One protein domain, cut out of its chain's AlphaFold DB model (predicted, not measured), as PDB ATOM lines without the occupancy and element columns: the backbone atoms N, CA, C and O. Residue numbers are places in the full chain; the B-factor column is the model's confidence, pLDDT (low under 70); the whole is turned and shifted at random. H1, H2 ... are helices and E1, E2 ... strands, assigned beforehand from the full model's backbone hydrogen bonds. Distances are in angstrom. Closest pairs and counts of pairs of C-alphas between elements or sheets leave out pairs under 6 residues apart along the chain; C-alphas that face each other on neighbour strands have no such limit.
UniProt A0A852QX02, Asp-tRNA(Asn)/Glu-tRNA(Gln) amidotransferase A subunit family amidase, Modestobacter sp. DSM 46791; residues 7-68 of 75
ATOM      1  N   THR A   7     178.703   8.494  35.017       97.12
ATOM      2  CA  THR A   7     177.400   9.066  34.654       97.12
ATOM      3  C   THR A   7     177.600  10.545  34.329       97.12
ATOM      4  O   THR A   7     178.709  11.057  34.473       97.12
ATOM      5  N   HIS A   8     176.565  11.250  33.890       96.31
ATOM      6  CA  HIS A   8     176.605  12.697  33.680       96.31
ATOM      7  C   HIS A   8     175.505  13.405  34.480       96.31
ATOM      8  O   HIS A   8     174.657  12.755  35.099       96.31
ATOM      9  N   GLY A   9     175.540  14.735  34.473       95.31
ATOM     10  CA  GLY A   9     174.486  15.604  34.984       95.31
ATOM     11  C   GLY A   9     174.712  17.064  34.585       95.31
ATOM     12  O   GLY A   9     175.711  17.391  33.943       95.31
ATOM     13  N   SER A  10     173.811  17.939  35.029       94.31
ATOM     14  CA  SER A  10     173.811  19.366  34.699       94.31
ATOM     15  C   SER A  10     174.260  20.248  35.873       94.31
ATOM     16  O   SER A  10     173.966  19.947  37.032       94.31
ATOM     17  N   ASP A  11     174.898  21.391  35.607       94.75
ATOM     18  CA  ASP A  11     175.264  22.418  36.598       94.75
ATOM     19  C   ASP A  11     174.798  23.807  36.161       94.75
ATOM     20  O   ASP A  11     175.380  24.388  35.248       94.75
ATOM     21  N   PHE A  12     173.804  24.361  36.859       93.19
ATOM     22  CA  PHE A  12     173.485  25.794  36.793       93.19
ATOM     23  C   PHE A  12     173.991  26.516  38.052       93.19
ATOM     24  O   PHE A  12     174.789  27.445  37.974       93.19
ATOM     25  N   CYS A  13     173.610  26.003  39.228       93.69
ATOM     26  CA  CYS A  13     173.988  26.538  40.543       93.69
ATOM     27  C   CYS A  13     174.673  25.486  41.438       93.69
ATOM     28  O   CYS A  13     174.465  25.460  42.650       93.69
ATOM     29  N   GLY A  14     175.479  24.587  40.866       95.44
ATOM     30  CA  GLY A  14     176.221  23.573  41.630       95.44
ATOM     31  C   GLY A  14     175.621  22.173  41.624       95.44
ATOM     32  O   GLY A  14     176.144  21.301  42.310       95.44
ATOM     33  N   SER A  15     174.561  21.912  40.861       96.25
ATOM     34  CA  SER A  15     173.894  20.601  40.806       96.25
ATOM     35  C   SER A  15     174.768  19.458  40.269       96.25
ATOM     36  O   SER A  15     174.472  18.303  40.551       96.25
ATOM     37  N   LEU A  16     175.875  19.747  39.579       96.94
ATOM     38  CA  LEU A  16     176.852  18.739  39.154       96.94
ATOM     39  C   LEU A  16     177.988  18.565  40.163       96.94
ATOM     40  O   LEU A  16     178.730  17.597  40.084       96.94
ATOM     41  N   ARG A  17     178.161  19.497  41.101       97.75
ATOM     42  CA  ARG A  17     179.270  19.495  42.069       97.75
ATOM     43  C   ARG A  17     178.813  19.098  43.464       97.75
ATOM     44  O   ARG A  17     179.452  18.267  44.101       97.75
ATOM     45  N   ASN A  18     177.687  19.649  43.913       98.25
ATOM     46  CA  ASN A  18     177.168  19.430  45.254       98.25
ATOM     47  C   ASN A  18     176.765  17.960  45.444       98.25
ATOM     48  O   ASN A  18     177.357  17.326  46.314       98.25
ATOM     49  N   PRO A  19     175.859  17.350  44.647       98.19
ATOM     50  CA  PRO A  19     175.445  15.971  44.904       98.19
ATOM     51  C   PRO A  19     176.609  14.965  44.861       98.19
ATOM     52  O   PRO A  19     176.689  14.148  45.780       98.19
ATOM     53  N   PRO A  20     177.560  15.034  43.903       98.00
ATOM     54  CA  PRO A  20     178.773  14.212  43.941       98.00
ATOM     55  C   PRO A  20     179.608  14.369  45.213       98.00
ATOM     56  O   PRO A  20     180.005  13.359  45.798       98.00
ATOM     57  N   ALA A  21     179.803  15.604  45.693       97.94
ATOM     58  CA  ALA A  21     180.565  15.873  46.913       97.94
ATOM     59  C   ALA A  21     179.947  15.206  48.156       97.94
ATOM     60  O   ALA A  21     180.677  14.663  48.982       97.94
ATOM     61  N   TRP A  22     178.614  15.167  48.259       98.19
ATOM     62  CA  TRP A  22     177.907  14.466  49.344       98.19
ATOM     63  C   TRP A  22     177.969  12.934  49.237       98.19
ATOM     64  O   TRP A  22     177.708  12.242  50.217       98.19
ATOM     65  N   ASN A  23     178.310  12.394  48.063       97.81
ATOM     66  CA  ASN A  23     178.290  10.957  47.770       97.81
ATOM     67  C   ASN A  23     179.684  10.375  47.487       97.81
ATOM     68  O   ASN A  23     179.790   9.288  46.918       97.81
ATOM     69  N   TYR A  24     180.752  11.078  47.874       97.38
ATOM     70  CA  TYR A  24     182.140  10.632  47.700       97.38
ATOM     71  C   TYR A  24     182.501  10.272  46.250       97.38
ATOM     72  O   TYR A  24     183.261   9.337  45.985       97.38
ATOM     73  N   VAL A  25     181.959  11.025  45.294       97.75
ATOM     74  CA  VAL A  25     182.323  10.931  43.879       97.75
ATOM     75  C   VAL A  25     182.667  12.310  43.334       97.75
ATOM     76  O   VAL A  25     182.329  13.340  43.910       97.75
ATOM     77  N   LEU A  26     183.390  12.336  42.225       98.06
ATOM     78  CA  LEU A  26     183.814  13.567  41.583       98.06
ATOM     79  C   LEU A  26     182.742  13.999  40.585       98.06
ATOM     80  O   LEU A  26     182.265  13.170  39.815       98.06
ATOM     81  N   GLY A  27     182.405  15.285  40.575       98.12
ATOM     82  CA  GLY A  27     181.584  15.914  39.543       98.12
ATOM     83  C   GLY A  27     182.333  17.088  38.925       98.12
ATOM     84  O   GLY A  27     182.839  17.949  39.649       98.12
ATOM     85  N   LEU A  28     182.449  17.109  37.596       98.06
ATOM     86  CA  LEU A  28     183.239  18.108  36.875       98.06
ATOM     87  C   LEU A  28     182.328  19.049  36.096       98.06
ATOM     88  O   LEU A  28     181.781  18.659  35.073       98.06
ATOM     89  N   ARG A  29     182.247  20.309  36.535       97.50
ATOM     90  CA  ARG A  29     181.666  21.404  35.747       97.50
ATOM     91  C   ARG A  29     182.674  21.851  34.678       97.50
ATOM     92  O   ARG A  29     183.694  22.435  35.051       97.50
ATOM     93  N   PRO A  30     182.438  21.592  33.379       96.56
ATOM     94  CA  PRO A  30     183.341  22.051  32.336       96.56
ATOM     95  C   PRO A  30     183.175  23.554  32.067       96.56
ATOM     96  O   PRO A  30     182.248  24.201  32.560       96.56
ATOM     97  N   SER A  31     184.082  24.112  31.262       94.94
ATOM     98  CA  SER A  31     183.906  25.449  30.691       94.94
ATOM     99  C   SER A  31     182.588  25.529  29.917       94.94
ATOM    100  O   SER A  31     182.201  24.568  29.252       94.94
ATOM    101  N   PHE A  32     181.923  26.681  29.976       92.00
ATOM    102  CA  PHE A  32     180.699  26.921  29.216       92.00
ATOM    103  C   PHE A  32     180.922  26.661  27.714       92.00
ATOM    104  O   PHE A  32     181.981  26.999  27.184       92.00
ATOM    105  N   GLY A  33     179.969  25.989  27.063       90.25
ATOM    106  CA  GLY A  33     180.059  25.581  25.653       90.25
ATOM    107  C   GLY A  33     181.002  24.404  25.351       90.25
ATOM    108  O   GLY A  33     181.086  23.971  24.208       90.25
ATOM    109  N   ARG A  34     181.720  23.843  26.340       95.19
ATOM    110  CA  ARG A  34     182.602  22.675  26.115       95.19
ATOM    111  C   ARG A  34     181.824  21.421  25.717       95.19
ATOM    112  O   ARG A  34     182.303  20.645  24.893       95.19
ATOM    113  N   VAL A  35     180.687  21.207  26.371       95.12
ATOM    114  CA  VAL A  35     179.724  20.150  26.065       95.12
ATOM    115  C   VAL A  35     178.484  20.844  25.502       95.12
ATOM    116  O   VAL A  35     177.977  21.745  26.176       95.12
ATOM    117  N   PRO A  36     178.002  20.460  24.307       92.44
ATOM    118  CA  PRO A  36     176.764  20.985  23.746       92.44
ATOM    119  C   PRO A  36     175.592  20.807  24.712       92.44
ATOM    120  O   PRO A  36     175.276  19.688  25.119       92.44
ATOM    121  N   GLY A  37     174.957  21.912  25.097       83.88
ATOM    122  CA  GLY A  37     173.764  21.891  25.937       83.88
ATOM    123  C   GLY A  37     172.506  21.641  25.110       83.88
ATOM    124  O   GLY A  37     172.372  22.148  23.999       83.88
ATOM    125  N   ASN A  38     171.548  20.902  25.669       71.69
ATOM    126  CA  ASN A  38     170.205  20.769  25.106       71.69
ATOM    127  C   ASN A  38     169.194  21.391  26.071       71.69
ATOM    128  O   ASN A  38     168.532  20.684  26.832       71.69
ATOM    129  N   HIS A  39     169.110  22.722  26.089       69.38
ATOM    130  CA  HIS A  39     168.169  23.420  26.961       69.38
ATOM    131  C   HIS A  39     167.156  24.205  26.122       69.38
ATOM    132  O   HIS A  39     167.492  25.163  25.430       69.38
ATOM    133  N   ALA A  40     165.889  23.799  26.188       71.94
ATOM    134  CA  ALA A  40     164.783  24.568  25.617       71.94
ATOM    135  C   ALA A  40     164.480  25.839  26.437       71.94
ATOM    136  O   ALA A  40     163.833  26.760  25.947       71.94
ATOM    137  N   ASP A  41     164.948  25.881  27.688       82.50
ATOM    138  CA  ASP A  41     164.744  26.982  28.619       82.50
ATOM    139  C   ASP A  41     165.863  28.030  28.491       82.50
ATOM    140  O   ASP A  41     167.036  27.753  28.757       82.50
ATOM    141  N   ALA A  42     165.485  29.250  28.104       80.06
ATOM    142  CA  ALA A  42     166.410  30.358  27.891       80.06
ATOM    143  C   ALA A  42     167.122  30.832  29.171       80.06
ATOM    144  O   ALA A  42     168.226  31.363  29.077       80.06
ATOM    145  N   PHE A  43     166.534  30.645  30.355       82.94
ATOM    146  CA  PHE A  43     167.184  30.977  31.623       82.94
ATOM    147  C   PHE A  43     168.320  29.996  31.912       82.94
ATOM    148  O   PHE A  43     169.441  30.410  32.204       82.94
ATOM    149  N   VAL A  44     168.067  28.693  31.755       80.19
ATOM    150  CA  VAL A  44     169.091  27.660  31.992       80.19
ATOM    151  C   VAL A  44     170.253  27.798  31.003       80.19
ATOM    152  O   VAL A  44     171.406  27.632  31.401       80.19
ATOM    153  N   GLN A  45     169.980  28.193  29.755       78.69
ATOM    154  CA  GLN A  45     171.011  28.440  28.734       78.69
ATOM    155  C   GLN A  45     172.057  29.494  29.145       78.69
ATOM    156  O   GLN A  45     173.186  29.445  28.673       78.69
ATOM    157  N   GLN A  46     171.738  30.431  30.043       81.19
ATOM    158  CA  GLN A  46     172.648  31.532  30.401       81.19
ATOM    159  C   GLN A  46     173.817  31.122  31.311       81.19
ATOM    160  O   GLN A  46     174.714  31.926  31.569       81.19
ATOM    161  N   GLY A  47     173.830  29.889  31.817       84.56
ATOM    162  CA  GLY A  47     174.903  29.428  32.707       84.56
ATOM    163  C   GLY A  47     174.944  27.928  32.986       84.56
ATOM    164  O   GLY A  47     175.900  27.452  33.615       84.56
ATOM    165  N   GLY A  48     173.935  27.194  32.513       91.94
ATOM    166  CA  GLY A  48     173.826  25.749  32.598       91.94
ATOM    167  C   GLY A  48     174.874  25.067  31.736       91.94
ATOM    168  O   GLY A  48     175.180  25.514  30.634       91.94
ATOM    169  N   VAL A  49     175.453  23.992  32.257       94.31
ATOM    170  CA  VAL A  49     176.342  23.116  31.492       94.31
ATOM    171  C   VAL A  49     176.048  21.664  31.814       94.31
ATOM    172  O   VAL A  49     175.620  21.353  32.923       94.31
ATOM    173  N   GLU A  50     176.376  20.779  30.884       95.12
ATOM    174  CA  GLU A  50     176.416  19.335  31.104       95.12
ATOM    175  C   GLU A  50     177.845  18.883  31.419       95.12
ATOM    176  O   GLU A  50     178.810  19.422  30.872       95.12
ATOM    177  N   GLY A  51     178.013  17.876  32.274       96.94
ATOM    178  CA  GLY A  51     179.336  17.320  32.547       96.94
ATOM    179  C   GLY A  51     179.337  15.972  33.272       96.94
ATOM    180  O   GLY A  51     178.286  15.469  33.677       96.94
ATOM    181  N   PRO A  52     180.518  15.343  33.400       98.19
ATOM    182  CA  PRO A  52     180.644  13.982  33.906       98.19
ATOM    183  C   PRO A  52     180.717  13.901  35.436       98.19
ATOM    184  O   PRO A  52     181.187  14.811  36.123       98.19
ATOM    185  N   ILE A  53     180.319  12.737  35.948       98.56
ATOM    186  CA  ILE A  53     180.432  12.300  37.338       98.56
ATOM    187  C   ILE A  53     181.076  10.909  37.358       98.56
ATOM    188  O   ILE A  53     180.606   9.984  36.686       98.56
ATOM    189  N   ALA A  54     182.138  10.727  38.143       97.81
ATOM    190  CA  ALA A  54     182.821   9.440  38.267       97.81
ATOM    191  C   ALA A  54     183.591   9.301  39.591       97.81
ATOM    192  O   ALA A  54     183.778  10.261  40.333       97.81
ATOM    193  N   ARG A  55     184.074   8.087  39.891       96.88
ATOM    194  CA  ARG A  55     184.903   7.817  41.085       96.88
ATOM    195  C   ARG A  55     186.365   8.239  40.931       96.88
ATOM    196  O   ARG A  55     187.067   8.350  41.928       96.88
ATOM    197  N   THR A  56     186.842   8.429  39.703       96.50
ATOM    198  CA  THR A  56     188.243   8.760  39.422       96.50
ATOM    199  C   THR A  56     188.333   9.897  38.416       96.50
ATOM    200  O   THR A  56     187.463  10.052  37.558       96.50
ATOM    201  N   ALA A  57     189.409  10.683  38.497       96.19
ATOM    202  CA  ALA A  57     189.668  11.748  37.532       96.19
ATOM    203  C   ALA A  57     189.850  11.199  36.106       96.19
ATOM    204  O   ALA A  57     189.421  11.834  35.151       96.19
ATOM    205  N   LEU A  58     190.426  10.001  35.961       96.56
ATOM    206  CA  LEU A  58     190.585   9.348  34.662       96.56
ATOM    207  C   LEU A  58     189.235   8.999  34.019       96.56
ATOM    208  O   LEU A  58     189.062   9.154  32.816       96.56
ATOM    209  N   ASP A  59     188.267   8.532  34.802       97.06
ATOM    210  CA  ASP A  59     186.946   8.204  34.261       97.06
ATOM    211  C   ASP A  59     186.135   9.467  33.940       97.06
ATOM    212  O   ASP A  59     185.381   9.475  32.966       97.06
ATOM    213  N   LEU A  60     186.343  10.558  34.694       97.00
ATOM    214  CA  LEU A  60     185.809  11.875  34.337       97.00
ATOM    215  C   LEU A  60     186.342  12.347  32.986       97.00
ATOM    216  O   LEU A  60     185.559  12.792  32.151       97.00
ATOM    217  N   THR A  61     187.658  12.275  32.768       96.94
ATOM    218  CA  THR A  61     188.263  12.774  31.527       96.94
ATOM    219  C   THR A  61     187.839  11.946  30.325       96.94
ATOM    220  O   THR A  61     187.506  12.530  29.297       96.94
ATOM    221  N   LEU A  62     187.762  10.618  30.455       96.88
ATOM    222  CA  LEU A  62     187.289   9.745  29.376       96.88
ATOM    223  C   LEU A  62     185.845  10.050  28.965       96.88
ATOM    224  O   LEU A  62     185.544  10.148  27.773       96.88
ATOM    225  N   LEU A  63     184.947  10.238  29.939       97.50
ATOM    226  CA  LEU A  63     183.571  10.608  29.623       97.50
ATOM    227  C   LEU A  63     183.494  12.036  29.057       97.50
ATOM    228  O   LEU A  63     182.830  12.243  28.044       97.50
ATOM    229  N   LEU A  64     184.232  13.000  29.625       98.00
ATOM    230  CA  LEU A  64     184.281  14.372  29.107       98.00
ATOM    231  C   LEU A  64     184.729  14.415  27.644       98.00
ATOM    232  O   LEU A  64     184.154  15.164  26.859       98.00
ATOM    233  N   GLN A  65     185.740  13.624  27.274       97.88
ATOM    234  CA  GLN A  65     186.223  13.532  25.894       97.88
ATOM    235  C   GLN A  65     185.132  13.067  24.930       97.88
ATOM    236  O   GLN A  65     185.089  13.542  23.803       97.88
ATOM    237  N   THR A  66     184.242  12.182  25.381       96.69
ATOM    238  CA  THR A  66     183.114  11.692  24.575       96.69
ATOM    239  C   THR A  66     181.994  12.732  24.474       96.69
ATOM    240  O   THR A  66     181.366  12.857  23.431       96.69
ATOM    241  N   MET A  67     181.739  13.479  25.552       96.25
ATOM    242  CA  MET A  67     180.687  14.505  25.607       96.25
ATOM    243  C   MET A  67     181.069  15.809  24.889       96.25
ATOM    244  O   MET A  67     180.194  16.565  24.479       96.25
ATOM    245  N   SER A  68     182.364  16.121  24.803       97.25
ATOM    246  CA  SER A  68     182.839  17.415  24.305       97.25
ATOM    247  C   SER A  68     182.830  17.489  22.782       97.25
ATOM    248  O   SER A  68     183.227  16.544  22.105       97.25
TER     249      SER A  68
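This is residues 7 to 68 of the 75 residues of the protein "Asp-tRNA(Asn)/Glu-tRNA(Gln) amidotransferase A subunit family amidase" of Modestobacter sp. DSM 46791 (UniProt A0A852QX02). A short ribbon of two antiparallel strands, E1 and E2, makes the middle, between helix H3, which packs on E2, and the small helix H1. H2 lies far out at one end of the long axis, and the long link of residues 23 to 41 runs past the ribbon, with residues 26 to 27 paired to E2. The printed part has 62 residues, in the order E1, H1, H2, E2, H3, and is of the mixed class, helices and strands. It is compact, with a radius of gyration of the C-alphas of 11.2 A, and spans 32 by 25 by 15 A.

E2, residues 49 to 54, is 16.6 A long, and E1, residues 7 to 11, 13.7 A, beginning with C-alpha 7 at (177.400, 9.066, 34.654). H3, residues 57 to 67, is 15.2 A long and ends with C-alpha 67 at (180.687, 14.505, 25.607). H1, residues 18 to 22, measures 6.5 A, and H2, residues 42 to 45, 5.1 A.

E1 and E2 are antiparallel at 142 degrees, with N 9 and O 51 at 3.0 A and N 49 and O 11 at 3.0 A, within hydrogen-bond range. Residues 26 to 27 pair antiparallel with residues 53 to 54 of E2. The closest C-alphas of E2 and H3 are those of Ala 54 and Leu 60, 5.5 A apart. E1 and H3 are near each other, with 7 pairs of C-alphas within 10 A. The closest C-alphas of H1 and E2, those of Pro 20 and Ile 53, are 7.1 A apart. H2 is apart from E1, H1 and H3. Every O i to N i+4 pair is within hydrogen-bond range in H1 and H3; H2 is too short for such a pair.

The C-alphas farthest apart, those of Ala 42 and Thr 56, are 32.8 A apart. The printed part has no cut. The link from H1 to H2 is long, with 19 residues. The mean pLDDT of the printed part is 93.2, and residue 39 alone is under 70.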